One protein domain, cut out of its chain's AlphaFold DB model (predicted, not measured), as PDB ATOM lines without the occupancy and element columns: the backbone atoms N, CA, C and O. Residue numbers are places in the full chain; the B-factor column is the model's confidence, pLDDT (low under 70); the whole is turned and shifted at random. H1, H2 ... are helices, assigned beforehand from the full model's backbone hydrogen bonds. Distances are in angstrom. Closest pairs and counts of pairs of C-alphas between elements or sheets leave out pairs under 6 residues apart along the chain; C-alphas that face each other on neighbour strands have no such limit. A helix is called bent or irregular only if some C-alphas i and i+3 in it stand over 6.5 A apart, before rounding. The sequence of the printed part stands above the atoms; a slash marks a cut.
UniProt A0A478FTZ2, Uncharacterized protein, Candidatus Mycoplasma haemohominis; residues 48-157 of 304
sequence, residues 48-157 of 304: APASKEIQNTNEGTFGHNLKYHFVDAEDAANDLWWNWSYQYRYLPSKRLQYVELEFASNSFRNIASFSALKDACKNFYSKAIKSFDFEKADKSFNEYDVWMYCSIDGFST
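AT A GLANCE: This is residues 48 to 157 of the 304 residues of an uncharacterized protein of Candidatus Mycoplasma haemohominis (UniProt A0A478FTZ2). One long helix, H2, forms the base along one side; H3 rises from it almost at a right angle, and H4 runs back toward it, while the short H1 sits at the end of H3 far from H2. Long loops make up much of the rest: residues 48 to 61 run from the H2 side to the H1 end, and residues 131 to 138 and the end of H2, residues 95 to 100, stick out. The printed part has 110 residues with four named helices, in the order H1, H2, H3, H4, and no named strand; the class is all helix, though under half of the residues, 48 of 110, are in named elements. The whole is compact, with a radius of gyration of the C-alphas of 13.6 A and spans of 35 by 35 by 23 A.

HOW THE PARTS SIT: H2, residues 76 to 100, touches H3, residues 114 to 125, with residues 82 to 86 alone, and H3 touches it with residues 114 to 118 alone. The closest C-alphas are those of Asn 83 and Phe 114, 5.1 A apart, and the lines are about perpendicular at 88 degrees. With residues 85 to 90 alone, H2 touches H4, residues 143 to 149, at a steep tilt of 63 degrees, opposite ways; the closest C-alphas, of Arg 89 and Tyr 149, are 6.1 A apart. H3 and H4 form a helical hairpin and only just touch, with 3 pairs of C-alphas within 8 A, the closest those of Cys 121 and Val 146 at 6.6 A. They run opposite ways at a shallow tilt of 33 degrees, only just short of steep. The packing of the helices is mostly crossed, but only just, with 1 of 3 pairs at a shallow tilt. H3, with residues 124 to 125 alone, touches H1, residues 62 to 65; the C-alphas of Gly 63 and Tyr 125 are the closest, 4.1 A apart. H3 is the hub, touching 3 helices. H1 is apart from H2 and H4. Every O i to N i+4 pair is within hydrogen-bond range in H3 and H4; in H2 13 of 21 are, and H1 is too short for such a pair.

IN THESE COORDINATES: H2 is 35.3 A long, from C-alpha 76 at (30.601, 24.170, -12.887) to C-alpha 100 at (29.778, -7.465, -28.416). It has a kink of 35 degrees near residue 84 and is irregular, C-alphas 77 and 80 being 7.4 A apart. H3 is 16.3 A long, H4 10.2 A and H1 5.6 A; H4 ends at C-alpha 149, (26.212, 10.683, -22.381).

THE WHOLE: The two C-alphas farthest apart, those of Ala 77 and Glu 135, are 39.7 A apart. The printed part has no cut. The links H2 to H3 and H3 to H4 are long, with 13 and 17 residues; H1 to H2 is short. Mean pLDDT of the printed part is 86.4, and it is under 70 in residues 97 to 103 and 131 to 141.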
ATOM      1  N   ALA A  48      18.725  11.814 -11.952       95.00
ATOM      2  CA  ALA A  48      19.777  12.723 -12.365       95.00
ATOM      3  C   ALA A  48      19.720  14.008 -11.517       95.00
ATOM      4  O   ALA A  48      18.632  14.545 -11.291       95.00
ATOM      5  N   PRO A  49      20.870  14.551 -11.078       97.38
ATOM      6  CA  PRO A  49      20.917  15.871 -10.462       97.38
ATOM      7  C   PRO A  49      20.326  16.947 -11.380       97.38
ATOM      8  O   PRO A  49      20.295  16.791 -12.599       97.38
ATOM      9  N   ALA A  50      19.910  18.080 -10.815       97.12
ATOM     10  CA  ALA A  50      19.541  19.228 -11.635       97.12
ATOM     11  C   ALA A  50      20.726  19.663 -12.515       97.12
ATOM     12  O   ALA A  50      21.880  19.639 -12.084       97.12
ATOM     13  N   SER A  51      20.428  20.075 -13.743       97.19
ATOM     14  CA  SER A  51      21.418  20.552 -14.700       97.19
ATOM     15  C   SER A  51      20.898  21.762 -15.465       97.19
ATOM     16  O   SER A  51      19.701  22.054 -15.493       97.19
ATOM     17  N   LYS A  52      21.830  22.490 -16.067       96.88
ATOM     18  CA  LYS A  52      21.566  23.619 -16.948       96.88
ATOM     19  C   LYS A  52      21.957  23.274 -18.372       96.88
ATOM     20  O   LYS A  52      22.973  22.622 -18.614       96.88
ATOM     21  N   GLU A  53      21.144  23.773 -19.285       96.06
ATOM     22  CA  GLU A  53      21.330  23.707 -20.732       96.06
ATOM     23  C   GLU A  53      22.528  24.558 -21.166       96.06
ATOM     24  O   GLU A  53      22.929  25.466 -20.430       96.06
ATOM     25  N   ILE A  54      23.067  24.313 -22.363       95.44
ATOM     26  CA  ILE A  54      24.211  25.076 -22.882       95.44
ATOM     27  C   ILE A  54      23.874  26.573 -22.973       95.44
ATOM     28  O   ILE A  54      22.911  26.966 -23.637       95.44
ATOM     29  N   GLN A  55      24.693  27.414 -22.334       93.31
ATOM     30  CA  GLN A  55      24.499  28.866 -22.305       93.31
ATOM     31  C   GLN A  55      25.251  29.583 -23.432       93.31
ATOM     32  O   GLN A  55      24.688  30.469 -24.073       93.31
ATOM     33  N   ASN A  56      26.502  29.190 -23.702       90.25
ATOM     34  CA  ASN A  56      27.382  29.868 -24.658       90.25
ATOM     35  C   ASN A  56      27.757  28.934 -25.809       90.25
ATOM     36  O   ASN A  56      28.456  27.947 -25.608       90.25
ATOM     37  N   THR A  57      27.323  29.256 -27.028       91.56
ATOM     38  CA  THR A  57      27.685  28.515 -28.247       91.56
ATOM     39  C   THR A  57      27.839  29.456 -29.430       91.56
ATOM     40  O   THR A  57      27.149  30.470 -29.533       91.56
ATOM     41  N   ASN A  58      28.712  29.080 -30.361       91.50
ATOM     42  CA  ASN A  58      28.860  29.794 -31.621       91.50
ATOM     43  C   ASN A  58      27.777  29.354 -32.605       91.50
ATOM     44  O   ASN A  58      27.467  28.165 -32.706       91.50
ATOM     45  N   GLU A  59      27.224  30.301 -33.352       88.81
ATOM     46  CA  GLU A  59      26.279  30.004 -34.424       88.81
ATOM     47  C   GLU A  59      26.858  29.003 -35.440       88.81
ATOM     48  O   GLU A  59      28.050  29.023 -35.739       88.81
ATOM     49  N   GLY A  60      26.019  28.081 -35.924       86.62
ATOM     50  CA  GLY A  60      26.427  27.028 -36.866       86.62
ATOM     51  C   GLY A  60      27.114  25.811 -36.230       86.62
ATOM     52  O   GLY A  60      27.505  24.881 -36.938       86.62
ATOM     53  N   THR A  61      27.256  25.784 -34.901       90.94
ATOM     54  CA  THR A  61      27.773  24.613 -34.177       90.94
ATOM     55  C   THR A  61      26.662  23.670 -33.721       90.94
ATOM     56  O   THR A  61      25.503  24.066 -33.566       90.94
ATOM     57  N   PHE A  62      27.026  22.414 -33.453       90.38
ATOM     58  CA  PHE A  62      26.109  21.410 -32.913       90.38
ATOM     59  C   PHE A  62      25.444  21.863 -31.607       90.38
ATOM     60  O   PHE A  62      24.221  21.813 -31.471       90.38
ATOM     61  N   GLY A  63      26.241  22.378 -30.666       93.12
ATOM     62  CA  GLY A  63      25.737  22.850 -29.380       93.12
ATOM     63  C   GLY A  63      24.763  24.018 -29.518       93.12
ATOM     64  O   GLY A  63      23.831  24.111 -28.731       93.12
ATOM     65  N   HIS A  64      24.929  24.876 -30.528       92.19
ATOM     66  CA  HIS A  64      24.028  26.004 -30.774       92.19
ATOM     67  C   HIS A  64      22.641  25.561 -31.224       92.19
ATOM     68  O   HIS A  64      21.634  26.018 -30.682       92.19
ATOM     69  N   ASN A  65      22.584  24.656 -32.200       90.69
ATOM     70  CA  ASN A  65      21.316  24.208 -32.773       90.69
ATOM     71  C   ASN A  65      20.500  23.360 -31.794       90.69
ATOM     72  O   ASN A  65      19.274  23.349 -31.867       90.69
ATOM     73  N   LEU A  66      21.175  22.673 -30.872       93.56
ATOM     74  CA  LEU A  66      20.554  21.715 -29.963       93.56
ATOM     75  C   LEU A  66      20.763  22.077 -28.488       93.56
ATOM     76  O   LEU A  66      20.698  21.211 -27.620       93.56
ATOM     77  N   LYS A  67      20.990  23.356 -28.169       94.06
ATOM     78  CA  LYS A  67      21.401  23.792 -26.821       94.06
ATOM     79  C   LYS A  67      20.490  23.317 -25.682       94.06
ATOM     80  O   LYS A  67      20.975  23.025 -24.596       94.06
ATOM     81  N   TYR A  68      19.184  23.202 -25.941       95.31
ATOM     82  CA  TYR A  68      18.168  22.779 -24.965       95.31
ATOM     83  C   TYR A  68      18.128  21.259 -24.725       95.31
ATOM     84  O   TYR A  68      17.455  20.785 -23.803       95.31
ATOM     85  N   HIS A  69      18.846  20.493 -25.546       95.94
ATOM     86  CA  HIS A  69      18.973  19.040 -25.437       95.94
ATOM     87  C   HIS A  69      20.176  18.608 -24.611       95.94
ATOM     88  O   HIS A  69      20.188  17.500 -24.081       95.94
ATOM     89  N   PHE A  70      21.169  19.479 -24.463       96.88
ATOM     90  CA  PHE A  70      22.474  19.128 -23.922       96.88
ATOM     91  C   PHE A  70      22.796  19.895 -22.649       96.88
ATOM     92  O   PHE A  70      22.415  21.052 -22.482       96.88
ATOM     93  N   VAL A  71      23.522  19.236 -21.748       97.94
ATOM     94  CA  VAL A  71      23.999  19.863 -20.514       97.94
ATOM     95  C   VAL A  71      25.211  20.734 -20.816       97.94
ATOM     96  O   VAL A  71      26.100  20.325 -21.567       97.94
ATOM     97  N   ASP A  72      25.260  21.926 -20.216       98.00
ATOM     98  CA  ASP A  72      26.393  22.838 -20.344       98.00
ATOM     99  C   ASP A  72      27.666  22.197 -19.769       98.00
ATOM    100  O   ASP A  72      27.745  21.852 -18.582       98.00
ATOM    101  N   ALA A  73      28.658  22.021 -20.637       97.69
ATOM    102  CA  ALA A  73      29.958  21.462 -20.301       97.69
ATOM    103  C   ALA A  73      30.966  22.532 -19.844       97.69
ATOM    104  O   ALA A  73      32.123  22.212 -19.600       97.69
ATOM    105  N   GLU A  74      30.566  23.794 -19.718       97.06
ATOM    106  CA  GLU A  74      31.386  24.878 -19.173       97.06
ATOM    107  C   GLU A  74      30.890  25.345 -17.798       97.06
ATOM    108  O   GLU A  74      31.699  25.803 -16.992       97.06
ATOM    109  N   ASP A  75      29.603  25.166 -17.475       97.38
ATOM    110  CA  ASP A  75      29.067  25.522 -16.154       97.38
ATOM    111  C   ASP A  75      29.512  24.505 -15.080       97.38
ATOM    112  O   ASP A  75      29.254  23.299 -15.173       97.38
ATOM    113  N   ALA A  76      30.195  24.982 -14.037       97.81
ATOM    114  CA  ALA A  76      30.601  24.170 -12.887       97.81
ATOM    115  C   ALA A  76      29.406  23.733 -12.019       97.81
ATOM    116  O   ALA A  76      29.473  22.715 -11.332       97.81
ATOM    117  N   ALA A  77      28.269  24.438 -12.089       97.94
ATOM    118  CA  ALA A  77      27.033  24.021 -11.426       97.94
ATOM    119  C   ALA A  77      26.517  22.664 -11.941       97.94
ATOM    120  O   ALA A  77      25.761  21.996 -11.240       97.94
ATOM    121  N   ASN A  78      26.955  22.235 -13.131       98.38
ATOM    122  CA  ASN A  78      26.594  20.948 -13.718       98.38
ATOM    123  C   ASN A  78      27.520  19.792 -13.300       98.38
ATOM    124  O   ASN A  78      27.302  18.664 -13.740       98.38
ATOM    125  N   ASP A  79      28.546  20.010 -12.470       98.44
ATOM    126  CA  ASP A  79      29.544  18.971 -12.157       98.44
ATOM    127  C   ASP A  79      28.938  17.733 -11.480       98.44
ATOM    128  O   ASP A  79      29.345  16.605 -11.769       98.44
ATOM    129  N   LEU A  80      27.912  17.916 -10.637       98.38
ATOM    130  CA  LEU A  80      27.177  16.796 -10.041       98.38
ATOM    131  C   LEU A  80      26.467  15.955 -11.107       98.38
ATOM    132  O   LEU A  80      26.529  14.725 -11.052       98.38
ATOM    133  N   TRP A  81      25.840  16.602 -12.093       98.31
ATOM    134  CA  TRP A  81      25.196  15.914 -13.211       98.31
ATOM    135  C   TRP A  81      26.218  15.186 -14.087       98.31
ATOM    136  O   TRP A  81      26.004  14.029 -14.439       98.31
ATOM    137  N   TRP A  82      27.360  15.811 -14.390       98.44
ATOM    138  CA  TRP A  82      28.420  15.183 -15.186       98.44
ATOM    139  C   TRP A  82      29.010  13.956 -14.497       98.44
ATOM    140  O   TRP A  82      29.195  12.917 -15.135       98.44
ATOM    141  N   ASN A  83      29.263  14.045 -13.189       98.38
ATOM    142  CA  ASN A  83      29.694  12.896 -12.406       98.38
ATOM    143  C   ASN A  83      28.634  11.786 -12.427       98.38
ATOM    144  O   ASN A  83      28.972  10.629 -12.664       98.38
ATOM    145  N   TRP A  84      27.358  12.132 -12.258       97.75
ATOM    146  CA  TRP A  84      26.261  11.174 -12.372       97.75
ATOM    147  C   TRP A  84      26.207  10.518 -13.764       97.75
ATOM    148  O   TRP A  84      26.200   9.292 -13.853       97.75
ATOM    149  N   SER A  85      26.277  11.289 -14.854       97.12
ATOM    150  CA  SER A  85      26.243  10.756 -16.224       97.12
ATOM    151  C   SER A  85      27.422   9.814 -16.481       97.12
ATOM    152  O   SER A  85      27.263   8.721 -17.029       97.12
ATOM    153  N   TYR A  86      28.611  10.171 -15.990       96.94
ATOM    154  CA  TYR A  86      29.778   9.301 -16.065       96.94
ATOM    155  C   TYR A  86      29.559   7.967 -15.331       96.94
ATOM    156  O   TYR A  86      29.822   6.902 -15.893       96.94
ATOM    157  N   GLN A  87      29.046   8.010 -14.096       96.38
ATOM    158  CA  GLN A  87      28.851   6.822 -13.259       96.38
ATOM    159  C   GLN A  87      27.723   5.911 -13.751       96.38
ATOM    160  O   GLN A  87      27.871   4.691 -13.702       96.38
ATOM    161  N   TYR A  88      26.614   6.487 -14.221       94.25
ATOM    162  CA  TYR A  88      25.377   5.745 -14.479       94.25
ATOM    163  C   TYR A  88      25.035   5.580 -15.958       94.25
ATOM    164  O   TYR A  88      24.244   4.703 -16.289       94.25
ATOM    165  N   ARG A  89      25.655   6.352 -16.857       92.06
ATOM    166  CA  ARG A  89      25.500   6.172 -18.309       92.06
ATOM    167  C   ARG A  89      26.784   5.638 -18.925       92.06
ATOM    168  O   ARG A  89      26.802   4.524 -19.436       92.06
ATOM    169  N   TYR A  90      27.888   6.372 -18.805       93.25
ATOM    170  CA  TYR A  90      29.130   6.005 -19.492       93.25
ATOM    171  C   TYR A  90      29.742   4.685 -18.993       93.25
ATOM    172  O   TYR A  90      30.005   3.786 -19.794       93.25
ATOM    173  N   LEU A  91      29.984   4.539 -17.682       93.19
ATOM    174  CA  LEU A  91      30.637   3.339 -17.141       93.19
ATOM    175  C   LEU A  91      29.838   2.046 -17.402       93.19
ATOM    176  O   LEU A  91      30.462   1.062 -17.813       93.19
ATOM    177  N   PRO A  92      28.501   2.000 -17.220       89.50
ATOM    178  CA  PRO A  92      27.706   0.826 -17.571       89.50
ATOM    179  C   PRO A  92      27.736   0.520 -19.069       89.50
ATOM    180  O   PRO A  92      28.022  -0.621 -19.434       89.50
ATOM    181  N   SER A  93      27.552   1.522 -19.938       85.81
ATOM    182  CA  SER A  93      27.640   1.332 -21.392       85.81
ATOM    183  C   SER A  93      29.006   0.785 -21.807       85.81
ATOM    184  O   SER A  93      29.076  -0.160 -22.589       85.81
ATOM    185  N   LYS A  94      30.098   1.288 -21.218       86.88
ATOM    186  CA  LYS A  94      31.457   0.777 -21.453       86.88
ATOM    187  C   LYS A  94      31.624  -0.679 -21.009       86.88
ATOM    188  O   LYS A  94      32.284  -1.448 -21.699       86.88
ATOM    189  N   ARG A  95      31.045  -1.080 -19.870       85.56
ATOM    190  CA  ARG A  95      31.086  -2.482 -19.405       85.56
ATOM    191  C   ARG A  95      30.328  -3.412 -20.348       85.56
ATOM    192  O   ARG A  95      30.797  -4.514 -20.593       85.56
ATOM    193  N   LEU A  96      29.199  -2.961 -20.893       80.06
ATOM    194  CA  LEU A  96      28.410  -3.732 -21.857       80.06
ATOM    195  C   LEU A  96      29.071  -3.799 -23.242       80.06
ATOM    196  O   LEU A  96      28.951  -4.811 -23.921       80.06
ATOM    197  N   GLN A  97      29.827  -2.774 -23.647       68.38
ATOM    198  CA  GLN A  97      30.584  -2.786 -24.908       68.38
ATOM    199  C   GLN A  97      31.628  -3.905 -24.978       68.38
ATOM    200  O   GLN A  97      31.895  -4.400 -26.069       68.38
ATOM    201  N   TYR A  98      32.161  -4.358 -23.835       58.16
ATOM    202  CA  TYR A  98      33.038  -5.534 -23.784       58.16
ATOM    203  C   TYR A  98      32.357  -6.819 -24.261       58.16
ATOM    204  O   TYR A  98      33.061  -7.778 -24.568       58.16
ATOM    205  N   VAL A  99      31.023  -6.853 -24.299       55.28
ATOM    206  CA  VAL A  99      30.284  -8.073 -24.608       55.28
ATOM    207  C   VAL A  99      30.104  -8.268 -26.111       55.28
ATOM    208  O   VAL A  99      30.226  -9.411 -26.518       55.28
ATOM    209  N   GLU A 100      29.896  -7.234 -26.950       51.28
ATOM    210  CA  GLU A 100      29.778  -7.465 -28.416       51.28
ATOM    211  C   GLU A 100      29.661  -6.225 -29.330       51.28
ATOM    212  O   GLU A 100      29.306  -6.348 -30.502       51.28
ATOM    213  N   LEU A 101      29.925  -5.008 -28.846       53.94
ATOM    214  CA  LEU A 101      29.479  -3.800 -29.548       53.94
ATOM    215  C   LEU A 101      30.635  -2.791 -29.741       53.94
ATOM    216  O   LEU A 101      30.885  -1.950 -28.881       53.94
ATOM    217  N   GLU A 102      31.266  -2.789 -30.928       61.78
ATOM    218  CA  GLU A 102      32.239  -1.777 -31.424       61.78
ATOM    219  C   GLU A 102      31.636  -0.364 -31.645       61.78
ATOM    220  O   GLU A 102      32.081   0.406 -32.497       61.78
ATOM    221  N   PHE A 103      30.600   0.015 -30.899       66.00
ATOM    222  CA  PHE A 103      29.789   1.195 -31.207       66.00
ATOM    223  C   PHE A 103      30.356   2.485 -30.606       66.00
ATOM    224  O   PHE A 103      29.956   3.564 -31.031       66.00
ATOM    225  N   ALA A 104      31.312   2.418 -29.670       73.88
ATOM    226  CA  ALA A 104      31.942   3.634 -29.154       73.88
ATOM    227  C   ALA A 104      32.783   4.326 -30.233       73.88
ATOM    228  O   ALA A 104      33.770   3.773 -30.748       73.88
ATOM    229  N   SER A 105      32.442   5.585 -30.504       80.56
ATOM    230  CA  SER A 105      33.293   6.478 -31.282       80.56
ATOM    231  C   SER A 105      34.639   6.670 -30.600       80.56
ATOM    232  O   SER A 105      34.762   6.630 -29.375       80.56
ATOM    233  N   ASN A 106      35.667   6.944 -31.402       83.94
ATOM    234  CA  ASN A 106      37.021   7.183 -30.901       83.94
ATOM    235  C   ASN A 106      37.076   8.274 -29.821       83.94
ATOM    236  O   ASN A 106      37.870   8.160 -28.894       83.94
ATOM    237  N   SER A 107      36.201   9.282 -29.907       85.94
ATOM    238  CA  SER A 107      36.144  10.397 -28.951       85.94
ATOM    239  C   SER A 107      35.684   9.977 -27.551       85.94
ATOM    240  O   SER A 107      36.036  10.636 -26.581       85.94
ATOM    241  N   PHE A 108      34.925   8.882 -27.436       89.69
ATOM    242  CA  PHE A 108      34.422   8.352 -26.163       89.69
ATOM    243  C   PHE A 108      35.106   7.036 -25.758       89.69
ATOM    244  O   PHE A 108      34.811   6.458 -24.703       89.69
ATOM    245  N   ARG A 109      36.083   6.569 -26.548       86.75
ATOM    246  CA  ARG A 109      36.949   5.453 -26.159       86.75
ATOM    247  C   ARG A 109      37.862   5.916 -25.027       86.75
ATOM    248  O   ARG A 109      38.641   6.845 -25.178       86.75
ATOM    249  N   ASN A 110      37.801   5.211 -23.900       89.50
ATOM    250  CA  ASN A 110      38.709   5.386 -22.759       89.50
ATOM    251  C   ASN A 110      38.568   6.697 -21.963       89.50
ATOM    252  O   ASN A 110      39.546   7.172 -21.392       89.50
ATOM    253  N   ILE A 111      37.353   7.227 -21.822       94.75
ATOM    254  CA  ILE A 111      37.085   8.326 -20.888       94.75
ATOM    255  C   ILE A 111      37.363   7.861 -19.448       94.75
ATOM    256  O   ILE A 111      36.711   6.956 -18.914       94.75
ATOM    257  N   ALA A 112      38.371   8.470 -18.824       96.69
ATOM    258  CA  ALA A 112      38.890   8.065 -17.515       96.69
ATOM    259  C   ALA A 112      38.211   8.768 -16.326       96.69
ATOM    260  O   ALA A 112      38.398   8.354 -15.185       96.69
ATOM    261  N   SER A 113      37.446   9.833 -16.572       98.06
ATOM    262  CA  SER A 113      36.787  10.625 -15.530       98.06
ATOM    263  C   SER A 113      35.589  11.392 -16.087       98.06
ATOM    264  O   SER A 113      35.470  11.577 -17.299       98.06
ATOM    265  N   PHE A 114      34.732  11.910 -15.203       97.81
ATOM    266  CA  PHE A 114      33.639  12.791 -15.624       97.81
ATOM    267  C   PHE A 114      34.145  14.104 -16.240       97.81
ATOM    268  O   PHE A 114      33.495  14.637 -17.130       97.81
ATOM    269  N   SER A 115      35.321  14.598 -15.829       98.38
ATOM    270  CA  SER A 115      35.953  15.764 -16.462       98.38
ATOM    271  C   SER A 115      36.323  15.463 -17.911       98.38
ATOM    272  O   SER A 115      35.998  16.241 -18.796       98.38
ATOM    273  N   ALA A 116      36.919  14.295 -18.178       97.69
ATOM    274  CA  ALA A 116      37.226  13.884 -19.545       97.69
ATOM    275  C   ALA A 116      35.949  13.669 -20.383       97.69
ATOM    276  O   ALA A 116      35.951  13.953 -21.578       97.69
ATOM    277  N   LEU A 117      34.849  13.211 -19.764       97.19
ATOM    278  CA  LEU A 117      33.545  13.113 -20.431       97.19
ATOM    279  C   LEU A 117      33.020  14.500 -20.817       97.19
ATOM    280  O   LEU A 117      32.627  14.718 -21.960       97.19
ATOM    281  N   LYS A 118      33.061  15.436 -19.863       97.44
ATOM    282  CA  LYS A 118      32.671  16.839 -20.032       97.44
ATOM    283  C   LYS A 118      33.467  17.489 -21.168       97.44
ATOM    284  O   LYS A 118      32.866  18.085 -22.057       97.44
ATOM    285  N   ASP A 119      34.783  17.280 -21.215       96.69
ATOM    286  CA  ASP A 119      35.652  17.779 -22.289       96.69
ATOM    287  C   ASP A 119      35.312  17.165 -23.655       96.69
ATOM    288  O   ASP A 119      35.266  17.873 -24.662       96.69
ATOM    289  N   ALA A 120      35.025  15.859 -23.713       95.06
ATOM    290  CA  ALA A 120      34.608  15.195 -24.949       95.06
ATOM    291  C   ALA A 120      33.287  15.771 -25.487       95.06
ATOM    292  O   ALA A 120      33.197  16.106 -26.672       95.06
ATOM    293  N   CYS A 121      32.291  15.956 -24.614       96.06
ATOM    294  CA  CYS A 121      31.019  16.586 -24.964       96.06
ATOM    295  C   CYS A 121      31.214  18.047 -25.401       96.06
ATOM    296  O   CYS A 121      30.717  18.441 -26.453       96.06
ATOM    297  N   LYS A 122      32.010  18.833 -24.664       96.00
ATOM    298  CA  LYS A 122      32.342  20.226 -25.008       96.00
ATOM    299  C   LYS A 122      32.964  20.341 -26.398       96.00
ATOM    300  O   LYS A 122      32.522  21.143 -27.223       96.00
ATOM    301  N   ASN A 123      33.972  19.515 -26.672       93.56
ATOM    302  CA  ASN A 123      34.624  19.468 -27.976       93.56
ATOM    303  C   ASN A 123      33.613  19.145 -29.074       93.56
ATOM    304  O   ASN A 123      33.649  19.757 -30.139       93.56
ATOM    305  N   PHE A 124      32.681  18.230 -28.810       91.06
ATOM    306  CA  PHE A 124      31.623  17.899 -29.753       91.06
ATOM    307  C   PHE A 124      30.671  19.070 -30.011       91.06
ATOM    308  O   PHE A 124      30.408  19.384 -31.168       91.06
ATOM    309  N   TYR A 125      30.212  19.757 -28.964       93.81
ATOM    310  CA  TYR A 125      29.308  20.905 -29.083       93.81
ATOM    311  C   TYR A 125      29.885  22.008 -29.967       93.81
ATOM    312  O   TYR A 125      29.136  22.654 -30.693       93.81
ATOM    313  N   SER A 126      31.207  22.199 -29.928       92.75
ATOM    314  CA  SER A 126      31.917  23.211 -30.715       92.75
ATOM    315  C   SER A 126      32.075  22.866 -32.199       92.75
ATOM    316  O   SER A 126      32.471  23.727 -32.987       92.75
ATOM    317  N   LYS A 127      31.791  21.622 -32.608       88.62
ATOM    318  CA  LYS A 127      31.959  21.207 -34.001       88.62
ATOM    319  C   LYS A 127      30.947  21.933 -34.879       88.62
ATOM    320  O   LYS A 127      29.745  21.921 -34.610       88.62
ATOM    321  N   ALA A 128      31.460  22.539 -35.944       87.50
ATOM    322  CA  ALA A 128      30.633  23.046 -37.024       87.50
ATOM    323  C   ALA A 128      29.888  21.878 -37.672       87.50
ATOM    324  O   ALA A 128      30.479  20.826 -37.947       87.50
ATOM    325  N   ILE A 129      28.603  22.075 -37.937       77.00
ATOM    326  CA  ILE A 129      27.830  21.121 -38.722       77.00
ATOM    327  C   ILE A 129      28.208  21.390 -40.174       77.00
ATOM    328  O   ILE A 129      27.762  22.361 -40.786       77.00
ATOM    329  N   LYS A 130      29.129  20.579 -40.703       70.50
ATOM    330  CA  LYS A 130      29.510  20.677 -42.112       70.50
ATOM    331  C   LYS A 130      28.307  20.311 -42.976       70.50
ATOM    332  O   LYS A 130      27.496  19.470 -42.588       70.50
ATOM    333  N   SER A 131      28.193  20.985 -44.117       57.91
ATOM    334  CA  SER A 131      27.182  20.699 -45.129       57.91
ATOM    335  C   SER A 131      27.165  19.215 -45.488       57.91
ATOM    336  O   SER A 131      28.181  18.532 -45.372       57.91
ATOM    337  N   PHE A 132      25.986  18.768 -45.900       55.75
ATOM    338  CA  PHE A 132      25.534  17.418 -46.227       55.75
ATOM    339  C   PHE A 132      26.421  16.590 -47.176       55.75
ATOM    340  O   PHE A 132      25.978  16.175 -48.240       55.75
ATOM    341  N   ASP A 133      27.670  16.313 -46.808       53.88
ATOM    342  CA  ASP A 133      28.514  15.352 -47.523       53.88
ATOM    343  C   ASP A 133      28.275  13.959 -46.917       53.88
ATOM    344  O   ASP A 133      29.077  13.425 -46.143       53.88
ATOM    345  N   PHE A 134      27.081  13.422 -47.189       53.75
ATOM    346  CA  PHE A 134      26.574  12.169 -46.622       53.75
ATOM    347  C   PHE A 134      27.472  10.966 -46.934       53.75
ATOM    348  O   PHE A 134      27.630  10.071 -46.102       53.75
ATOM    349  N   GLU A 135      28.164  10.993 -48.075       56.00
ATOM    350  CA  GLU A 135      29.077   9.933 -48.510       56.00
ATOM    351  C   GLU A 135      30.362   9.844 -47.669       56.00
ATOM    352  O   GLU A 135      31.054   8.823 -47.677       56.00
ATOM    353  N   LYS A 136      30.694  10.904 -46.920       55.69
ATOM    354  CA  LYS A 136      31.905  10.990 -46.090       55.69
ATOM    355  C   LYS A 136      31.594  11.312 -44.642       55.69
ATOM    356  O   LYS A 136      32.469  11.845 -43.955       55.69
ATOM    357  N   ALA A 137      30.386  10.990 -44.173       55.25
ATOM    358  CA  ALA A 137      30.060  11.074 -42.758       55.25
ATOM    359  C   ALA A 137      31.149  10.325 -41.975       55.25
ATOM    360  O   ALA A 137      31.285   9.100 -42.041       55.25
ATOM    361  N   ASP A 138      32.012  11.106 -41.330       55.69
ATOM    362  CA  ASP A 138      33.204  10.604 -40.683       55.69
ATOM    363  C   ASP A 138      32.741   9.641 -39.592       55.69
ATOM    364  O   ASP A 138      32.076  10.048 -38.641       55.69
ATOM    365  N   LYS A 139      33.083   8.353 -39.719       55.50
ATOM    366  CA  LYS A 139      32.765   7.330 -38.709       55.50
ATOM    367  C   LYS A 139      33.330   7.688 -37.323       55.50
ATOM    368  O   LYS A 139      32.979   7.045 -36.337       55.50
ATOM    369  N   SER A 140      34.205   8.697 -37.221       54.41
ATOM    370  CA  SER A 140      34.635   9.295 -35.952       54.41
ATOM    371  C   SER A 140      33.510  10.013 -35.189       54.41
ATOM    372  O   SER A 140      33.641  10.246 -33.981       54.41
ATOM    373  N   PHE A 141      32.413  10.350 -35.870       62.41
ATOM    374  CA  PHE A 141      31.270  11.086 -35.355       62.41
ATOM    375  C   PHE A 141      30.112  10.125 -35.078       62.41
ATOM    376  O   PHE A 141      29.260   9.886 -35.929       62.41
ATOM    377  N   ASN A 142      30.089   9.551 -33.873       74.88
ATOM    378  CA  ASN A 142      28.914   8.820 -33.418       74.88
ATOM    379  C   ASN A 142      28.027   9.742 -32.576       74.88
ATOM    380  O   ASN A 142      28.287   9.955 -31.392       74.88
ATOM    381  N   GLU A 143      26.981  10.284 -33.196       80.81
ATOM    382  CA  GLU A 143      25.951  11.085 -32.520       80.81
ATOM    383  C   GLU A 143      25.328  10.347 -31.343       80.81
ATOM    384  O   GLU A 143      25.007  10.967 -30.331       80.81
ATOM    385  N   TYR A 144      25.221   9.021 -31.442       84.44
ATOM    386  CA  TYR A 144      24.658   8.191 -30.389       84.44
ATOM    387  C   TYR A 144      25.356   8.408 -29.044       84.44
ATOM    388  O   TYR A 144      24.679   8.577 -28.036       84.44
ATOM    389  N   ASP A 145      26.694   8.440 -29.016       88.62
ATOM    390  CA  ASP A 145      27.444   8.611 -27.765       88.62
ATOM    391  C   ASP A 145      27.128   9.965 -27.117       88.62
ATOM    392  O   ASP A 145      26.997  10.073 -25.899       88.62
ATOM    393  N   VAL A 146      26.943  11.005 -27.927       92.12
ATOM    394  CA  VAL A 146      26.645  12.350 -27.427       92.12
ATOM    395  C   VAL A 146      25.223  12.436 -26.904       92.12
ATOM    396  O   VAL A 146      25.003  12.945 -25.805       92.12
ATOM    397  N   TRP A 147      24.256  11.877 -27.627       91.50
ATOM    398  CA  TRP A 147      22.886  11.770 -27.132       91.50
ATOM    399  C   TRP A 147      22.804  10.918 -25.865       91.50
ATOM    400  O   TRP A 147      22.098  11.274 -24.928       91.50
ATOM    401  N   MET A 148      23.576   9.842 -25.770       90.94
ATOM    402  CA  MET A 148      23.585   8.971 -24.599       90.94
ATOM    403  C   MET A 148      24.218   9.658 -23.379       90.94
ATOM    404  O   MET A 148      23.634   9.663 -22.294       90.94
ATOM    405  N   TYR A 149      25.407  10.246 -23.528       93.94
ATOM    406  CA  TYR A 149      26.212  10.683 -22.381       93.94
ATOM    407  C   TYR A 149      26.122  12.181 -22.084       93.94
ATOM    408  O   TYR A 149      26.333  12.585 -20.939       93.94
ATOM    409  N   CYS A 150      25.817  13.002 -23.086       96.62
ATOM    410  CA  CYS A 150      25.867  14.458 -22.979       96.62
ATOM    411  C   CYS A 150      24.469  15.101 -22.927       96.62
ATOM    412  O   CYS A 150      24.330  16.223 -22.434       96.62
ATOM    413  N   SER A 151      23.431  14.426 -23.443       95.88
ATOM    414  CA  SER A 151      22.066  14.971 -23.429       95.88
ATOM    415  C   SER A 151      21.468  14.957 -22.028       95.88
ATOM    416  O   SER A 151      21.785  14.094 -21.209       95.88
ATOM    417  N   ILE A 152      20.557  15.889 -21.761       95.62
ATOM    418  CA  ILE A 152      19.796  15.939 -20.508       95.62
ATOM    419  C   ILE A 152      19.020  14.628 -20.322       95.62
ATOM    420  O   ILE A 152      19.083  14.011 -19.256       95.62
ATOM    421  N   ASP A 153      18.397  14.151 -21.395       89.69
ATOM    422  CA  ASP A 153      17.417  13.066 -21.354       89.69
ATOM    423  C   ASP A 153      18.078  11.687 -21.262       89.69
ATOM    424  O   ASP A 153      17.569  10.784 -20.603       89.69
ATOM    425  N   GLY A 154      19.273  11.539 -21.836       85.81
ATOM    426  CA  GLY A 154      20.064  10.320 -21.708       85.81
ATOM    427  C   GLY A 154      19.553   9.147 -22.501       85.81
ATOM    428  O   GLY A 154      19.722   8.015 -22.064       85.81
ATOM    429  N   PHE A 155      18.932   9.398 -23.643       83.25
ATOM    430  CA  PHE A 155      18.595   8.373 -24.614       83.25
ATOM    431  C   PHE A 155      18.723   8.950 -26.018       83.25
ATOM    432  O   PHE A 155      18.580  10.152 -26.238       83.25
ATOM    433  N   SER A 156      19.015   8.074 -26.976       81.00
ATOM    434  CA  SER A 156      18.909   8.433 -28.385       81.00
ATOM    435  C   SER A 156      17.434   8.491 -28.745       81.00
ATOM    436  O   SER A 156      16.699   7.536 -28.493       81.00
ATOM    437  N   THR A 157      17.006   9.589 -29.350       88.94
ATOM    438  CA  THR A 157      15.661   9.694 -29.917       88.94
ATOM    439  C   THR A 157      15.443   8.630 -30.986       88.94
ATOM    440  O   THR A 157      16.388   8.251 -31.683       88.94
TER     441      THR A 157